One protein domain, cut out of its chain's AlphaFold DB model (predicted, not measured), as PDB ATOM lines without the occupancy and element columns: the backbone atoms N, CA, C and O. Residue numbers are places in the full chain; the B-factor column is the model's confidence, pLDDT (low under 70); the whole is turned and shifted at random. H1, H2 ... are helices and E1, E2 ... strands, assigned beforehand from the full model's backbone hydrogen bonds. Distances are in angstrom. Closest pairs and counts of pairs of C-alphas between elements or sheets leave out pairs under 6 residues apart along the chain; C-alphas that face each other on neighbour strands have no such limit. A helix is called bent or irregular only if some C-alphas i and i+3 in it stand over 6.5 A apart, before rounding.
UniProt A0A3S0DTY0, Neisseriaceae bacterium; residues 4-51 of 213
ATOM      1  N   PHE A   4       7.743 -38.509  16.312       97.50
ATOM      2  CA  PHE A   4       8.998 -39.240  16.406       97.50
ATOM      3  C   PHE A   4       8.987 -40.424  15.437       97.50
ATOM      4  O   PHE A   4       7.948 -41.049  15.206       97.50
ATOM      5  N   CYS A   5      10.148 -40.752  14.885       97.62
ATOM      6  CA  CYS A   5      10.356 -41.928  14.056       97.62
ATOM      7  C   CYS A   5      11.296 -42.879  14.791       97.62
ATOM      8  O   CYS A   5      12.488 -42.614  14.917       97.62
ATOM      9  N   LEU A   6      10.735 -43.959  15.325       97.62
ATOM     10  CA  LEU A   6      11.450 -44.943  16.121       97.62
ATOM     11  C   LEU A   6      11.995 -46.038  15.204       97.62
ATOM     12  O   LEU A   6      11.245 -46.667  14.449       97.62
ATOM     13  N   GLU A   7      13.290 -46.311  15.300       96.56
ATOM     14  CA  GLU A   7      13.902 -47.429  14.585       96.56
ATOM     15  C   GLU A   7      13.239 -48.754  15.005       96.56
ATOM     16  O   GLU A   7      13.057 -49.024  16.194       96.56
ATOM     17  N   MET A   8      12.871 -49.607  14.046       92.75
ATOM     18  CA  MET A   8      12.101 -50.834  14.325       92.75
ATOM     19  C   MET A   8      12.818 -51.874  15.202       92.75
ATOM     20  O   MET A   8      12.147 -52.713  15.800       92.75
ATOM     21  N   ASN A   9      14.150 -51.848  15.283       84.81
ATOM     22  CA  ASN A   9      14.925 -52.904  15.936       84.81
ATOM     23  C   ASN A   9      15.442 -52.474  17.312       84.81
ATOM     24  O   ASN A   9      16.014 -51.398  17.452       84.81
ATOM     25  N   GLY A  10      15.283 -53.342  18.315       72.69
ATOM     26  CA  GLY A  10      15.761 -53.115  19.682       72.69
ATOM     27  C   GLY A  10      14.885 -52.153  20.493       72.69
ATOM     28  O   GLY A  10      14.437 -51.120  19.994       72.69
ATOM     29  N   SER A  11      14.652 -52.495  21.762       75.88
ATOM     30  CA  SER A  11      13.976 -51.630  22.733       75.88
ATOM     31  C   SER A  11      15.032 -50.943  23.589       75.88
ATOM     32  O   SER A  11      15.525 -51.530  24.548       75.88
ATOM     33  N   THR A  12      15.414 -49.726  23.211       89.50
ATOM     34  CA  THR A  12      16.384 -48.931  23.974       89.50
ATOM     35  C   THR A  12      15.666 -48.046  24.993       89.50
ATOM     36  O   THR A  12      14.461 -47.797  24.866       89.50
ATOM     37  N   ARG A  13      16.394 -47.559  26.005       91.44
ATOM     38  CA  ARG A  13      15.851 -46.651  27.030       91.44
ATOM     39  C   ARG A  13      15.248 -45.396  26.393       91.44
ATOM     40  O   ARG A  13      14.170 -44.963  26.785       91.44
ATOM     41  N   GLU A  14      15.886 -44.889  25.345       94.19
ATOM     42  CA  GLU A  14      15.457 -43.729  24.566       94.19
ATOM     43  C   GLU A  14      14.092 -43.962  23.914       94.19
ATOM     44  O   GLU A  14      13.194 -43.132  24.027       94.19
ATOM     45  N   LYS A  15      13.882 -45.116  23.267       95.00
ATOM     46  CA  LYS A  15      12.589 -45.427  22.633       95.00
ATOM     47  C   LYS A  15      11.475 -45.530  23.665       95.00
ATOM     48  O   LYS A  15      10.393 -44.991  23.443       95.00
ATOM     49  N   ILE A  16      11.738 -46.181  24.798       94.62
ATOM     50  CA  ILE A  16      10.773 -46.289  25.903       94.62
ATOM     51  C   ILE A  16      10.421 -44.895  26.438       94.62
ATOM     52  O   ILE A  16       9.243 -44.599  26.679       94.62
ATOM     53  N   ALA A  17      11.416 -44.015  26.561       95.38
ATOM     54  CA  ALA A  17      11.205 -42.645  26.998       95.38
ATOM     55  C   ALA A  17      10.271 -41.874  26.055       95.38
ATOM     56  O   ALA A  17       9.305 -41.258  26.508       95.38
ATOM     57  N   ILE A  18      10.471 -42.003  24.742       96.69
ATOM     58  CA  ILE A  18       9.589 -41.388  23.743       96.69
ATOM     59  C   ILE A  18       8.181 -41.984  23.774       96.69
ATOM     60  O   ILE A  18       7.209 -41.233  23.818       96.69
ATOM     61  N   ILE A  19       8.041 -43.311  23.798       96.25
ATOM     62  CA  ILE A  19       6.729 -43.988  23.807       96.25
ATOM     63  C   ILE A  19       5.885 -43.543  25.004       96.25
ATOM     64  O   ILE A  19       4.687 -43.293  24.864       96.25
ATOM     65  N   SER A  20       6.509 -43.437  26.178       95.81
ATOM     66  CA  SER A  20       5.819 -43.040  27.407       95.81
ATOM     67  C   SER A  20       5.495 -41.546  27.473       95.81
ATOM     68  O   SER A  20       4.535 -41.180  28.147       95.81
ATOM     69  N   SER A  21       6.231 -40.697  26.746       97.00
ATOM     70  CA  SER A  21       6.160 -39.238  26.914       97.00
ATOM     71  C   SER A  21       5.544 -38.481  25.734       97.00
ATOM     72  O   SER A  21       4.989 -37.401  25.930       97.00
ATOM     73  N   ALA A  22       5.572 -39.032  24.515       96.00
ATOM     74  CA  ALA A  22       5.200 -38.318  23.286       96.00
ATOM     75  C   ALA A  22       3.804 -37.679  23.349       96.00
ATOM     76  O   ALA A  22       3.635 -36.519  22.973       96.00
ATOM     77  N   ARG A  23       2.814 -38.395  23.897       94.19
ATOM     78  CA  ARG A  23       1.438 -37.883  24.020       94.19
ATOM     79  C   ARG A  23       1.341 -36.652  24.918       94.19
ATOM     80  O   ARG A  23       0.575 -35.750  24.594       94.19
ATOM     81  N   TYR A  24       2.123 -36.588  25.997       95.62
ATOM     82  CA  TYR A  24       2.154 -35.421  26.889       95.62
ATOM     83  C   TYR A  24       2.736 -34.184  26.198       95.62
ATOM     84  O   TYR A  24       2.380 -33.063  26.542       95.62
ATOM     85  N   LEU A  25       3.576 -34.388  25.181       95.06
ATOM     86  CA  LEU A  25       4.161 -33.325  24.366       95.06
ATOM     87  C   LEU A  25       3.296 -32.951  23.148       95.06
ATOM     88  O   LEU A  25       3.699 -32.101  22.358       95.06
ATOM     89  N   ASN A  26       2.113 -33.554  22.968       95.81
ATOM     90  CA  ASN A  26       1.301 -33.461  21.741       95.81
ATOM     91  C   ASN A  26       2.032 -33.963  20.476       95.81
ATOM     92  O   ASN A  26       1.819 -33.461  19.366       95.81
ATOM     93  N   TYR A  27       2.888 -34.970  20.647       96.94
ATOM     94  CA  TYR A  27       3.546 -35.707  19.573       96.94
ATOM     95  C   TYR A  27       2.943 -37.103  19.435       96.94
ATOM     96  O   TYR A  27       2.421 -37.690  20.383       96.94
ATOM     97  N   ASP A  28       3.068 -37.648  18.233       96.75
ATOM     98  CA  ASP A  28       2.848 -39.068  17.964       96.75
ATOM     99  C   ASP A  28       4.187 -39.761  17.694       96.75
ATOM    100  O   ASP A  28       5.232 -39.111  17.601       96.75
ATOM    101  N   TYR A  29       4.178 -41.077  17.548       97.00
ATOM    102  CA  TYR A  29       5.355 -41.818  17.121       97.00
ATOM    103  C   TYR A  29       4.988 -42.919  16.134       97.00
ATOM    104  O   TYR A  29       3.909 -43.506  16.176       97.00
ATOM    105  N   VAL A  30       5.918 -43.218  15.236       97.00
ATOM    106  CA  VAL A  30       5.799 -44.321  14.281       97.00
ATOM    107  C   VAL A  30       7.048 -45.178  14.332       97.00
ATOM    108  O   VAL A  30       8.139 -44.670  14.575       97.00
ATOM    109  N   TYR A  31       6.898 -46.473  14.075       97.19
ATOM    110  CA  TYR A  31       8.037 -47.356  13.865       97.19
ATOM    111  C   TYR A  31       8.367 -47.432  12.380       97.19
ATOM    112  O   TYR A  31       7.472 -47.627  11.557       97.19
ATOM    113  N   SER A  32       9.646 -47.317  12.034       97.19
ATOM    114  CA  SER A  32      10.100 -47.438  10.648       97.19
ATOM    115  C   SER A  32      11.491 -48.057  10.556       97.19
ATOM    116  O   SER A  32      12.333 -47.861  11.432       97.19
ATOM    117  N   LYS A  33      11.745 -48.798   9.470       95.94
ATOM    118  CA  LYS A  33      13.086 -49.318   9.145       95.94
ATOM    119  C   LYS A  33      14.044 -48.235   8.654       95.94
ATOM    120  O   LYS A  33      15.241 -48.457   8.702       95.94
ATOM    121  N   LYS A  34      13.505 -47.118   8.162       96.38
ATOM    122  CA  LYS A  34      14.257 -45.950   7.693       96.38
ATOM    123  C   LYS A  34      13.797 -44.703   8.424       96.38
ATOM    124  O   LYS A  34      12.597 -44.603   8.715       96.38
ATOM    125  N   ALA A  35      14.696 -43.771   8.697       96.12
ATOM    126  CA  ALA A  35      14.294 -42.499   9.273       96.12
ATOM    127  C   ALA A  35      13.438 -41.711   8.269       96.12
ATOM    128  O   ALA A  35      13.623 -41.773   7.052       96.12
ATOM    129  N   LEU A  36      12.435 -41.009   8.793       96.31
ATOM    130  CA  LEU A  36      11.498 -40.223   7.997       96.31
ATOM    131  C   LEU A  36      11.859 -38.735   8.125       96.31
ATOM    132  O   LEU A  36      11.905 -38.256   9.257       96.31
ATOM    133  N   PRO A  37      12.070 -37.996   7.016       92.38
ATOM    134  CA  PRO A  37      12.560 -36.612   7.057       92.38
ATOM    135  C   PRO A  37      11.718 -35.639   7.896       92.38
ATOM    136  O   PRO A  37      12.258 -34.727   8.509       92.38
ATOM    137  N   ASP A  38      10.401 -35.852   7.968       92.75
ATOM    138  CA  ASP A  38       9.471 -34.977   8.700       92.75
ATOM    139  C   ASP A  38       9.291 -35.373  10.181       92.75
ATOM    140  O   ASP A  38       8.315 -34.983  10.832       92.75
ATOM    141  N   CYS A  39      10.179 -36.215  10.712       96.25
ATOM    142  CA  CYS A  39      10.111 -36.747  12.069       96.25
ATOM    143  C   CYS A  39      11.423 -36.527  12.827       96.25
ATOM    144  O   CYS A  39      12.484 -36.386  12.230       96.25
ATOM    145  N   ILE A  40      11.351 -36.573  14.158       97.00
ATOM    146  CA  ILE A  40      12.542 -36.653  15.014       97.00
ATOM    147  C   ILE A  40      12.977 -38.126  15.070       97.00
ATOM    148  O   ILE A  40      12.200 -38.948  15.572       97.00
ATOM    149  N   PRO A  41      14.148 -38.502  14.530       96.88
ATOM    150  CA  PRO A  41      14.586 -39.889  14.503       96.88
ATOM    151  C   PRO A  41      15.099 -40.307  15.882       96.88
ATOM    152  O   PRO A  41      15.783 -39.548  16.562       96.88
ATOM    153  N   ILE A  42      14.751 -41.520  16.307       96.81
ATOM    154  CA  ILE A  42      15.182 -42.097  17.585       96.81
ATOM    155  C   ILE A  42      15.627 -43.533  17.321       96.81
ATOM    156  O   ILE A  42      14.810 -44.425  17.058       96.81
ATOM    157  N   GLY A  43      16.933 -43.761  17.389       94.44
ATOM    158  CA  GLY A  43      17.548 -45.040  17.057       94.44
ATOM    159  C   GLY A  43      19.066 -44.959  17.106       94.44
ATOM    160  O   GLY A  43      19.631 -44.128  17.814       94.44
ATOM    161  N   SER A  44      19.719 -45.836  16.354       93.19
ATOM    162  CA  SER A  44      21.158 -45.763  16.111       93.19
ATOM    163  C   SER A  44      21.576 -44.433  15.459       93.19
ATOM    164  O   SER A  44      20.764 -43.738  14.844       93.19
ATOM    165  N   VAL A  45      22.863 -44.086  15.578       92.25
ATOM    166  CA  VAL A  45      23.462 -42.943  14.864       92.25
ATOM    167  C   VAL A  45      23.198 -43.073  13.366       92.25
ATOM    168  O   VAL A  45      22.603 -42.171  12.788       92.25
ATOM    169  N   ASP A  46      23.536 -44.224  12.778       92.31
ATOM    170  CA  ASP A  46      23.350 -44.501  11.349       92.31
ATOM    171  C   ASP A  46      21.904 -44.267  10.901       92.31
ATOM    172  O   ASP A  46      21.665 -43.661   9.858       92.31
ATOM    173  N   TYR A  47      20.934 -44.694  11.718       94.50
ATOM    174  CA  TYR A  47      19.515 -44.465  11.464       94.50
ATOM    175  C   TYR A  47      19.169 -42.973  11.427       94.50
ATOM    176  O   TYR A  47      18.455 -42.522  10.533       94.50
ATOM    177  N   CYS A  48      19.679 -42.191  12.379       94.38
ATOM    178  CA  CYS A  48      19.427 -40.752  12.437       94.38
ATOM    179  C   CYS A  48      20.108 -40.004  11.279       94.38
ATOM    180  O   CYS A  48      19.517 -39.090  10.703       94.38
ATOM    181  N   GLU A  49      21.312 -40.423  10.882       93.25
ATOM    182  CA  GLU A  49      22.082 -39.826   9.784       93.25
ATOM    183  C   GLU A  49      21.479 -40.051   8.387       93.25
ATOM    184  O   GLU A  49      21.877 -39.372   7.432       93.25
ATOM    185  N   GLU A  50      20.509 -40.961   8.232       94.50
ATOM    186  CA  GLU A  50      19.799 -41.168   6.961       94.50
ATOM    187  C   GLU A  50      19.074 -39.905   6.477       94.50
ATOM    188  O   GLU A  50      18.928 -39.708   5.269       94.50
ATOM    189  N   ILE A  51      18.620 -39.057   7.407       94.31
ATOM    190  CA  ILE A  51      17.849 -37.840   7.105       94.31
ATOM    191  C   ILE A  51      18.631 -36.547   7.340       94.31
ATOM    192  O   ILE A  51      18.096 -35.461   7.119       94.31
TER     193      ILE A  51
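This is residues 4 to 51 of the 213 residues of a protein of Neisseriaceae bacterium (UniProt A0A3S0DTY0). A small sheet of three parallel strands, in the order E2, E1, E3, has the helix H1 over one face, while the short helix H2 sits near E3 and only grazes the sheet. E1, H1 and E2 make a strand-helix-strand unit, two parallel neighbour strands joined through a helix, with a right-handed crossover. The printed part has 48 residues, and along the chain come E1, H1, E2, E3 and H2, two named helices and three named strands of mixed class. It is compact, with a radius of gyration of the C-alphas of 9.9 A, and spans 27 by 22 by 13 A.

E1, residues 4 to 7, is the inner strand of the sheet. E2, residues 28 to 32, is an edge strand parallel to E1 at 27 degrees; N 6 and O 30 are within hydrogen-bond range at 2.8 A, and so are N 30 and O 4 at 3.0 A. The other edge strand, E3, residues 39 to 42, is parallel to E1 at 40 degrees, with N 5 and O 40 within hydrogen-bond range at 2.8 A. E2 and E3 are apart. H1, residues 13 to 25, is on the sheet in two layers, a helix on one face of a sheet, at a height over the sheet of 7.9 A. It lies over E1 and, only just, over E3, on which 3 of its C-alphas fall. It runs along the strands, at 21 degrees to E1 on the local plane. The closest C-alphas of H1 and E2 are those of Ala 22 and Asp 28, 5.9 A apart. H2, residues 45 to 49, only grazes the sheet with its residues 47 to 49; its closest C-alphas with E3 are those of Cys 48 and Pro 41, 5.3 A apart. H1 and H2 are apart. Every O i to N i+4 pair is within hydrogen-bond range in H2, and 7 of 9 are in H1.

E1 begins at C-alpha 4, (8.998, -39.240, 16.406), and is 9.7 A long. H1 is 17.9 A from C-alpha 13 to C-alpha 25, and it is irregular: C-alphas 20 and 23 are 7.6 A apart. E2, 13.3 A long, begins at C-alpha 28, (2.848, -39.068, 17.964). E3 measures 9.2 A. H2 measures 6.1 A and ends at C-alpha 49, (22.082, -39.826, 9.784).

The C-alphas farthest apart are those of Tyr 24 and Asp 46, at 27.8 A. The printed part has no cut. The links from E1 to H1, H1 to E2 and E3 to H2 are tight, and the link from E2 to E3, six residues, is short. The mean pLDDT of the printed part is 94.2, and no printed residue is under 70.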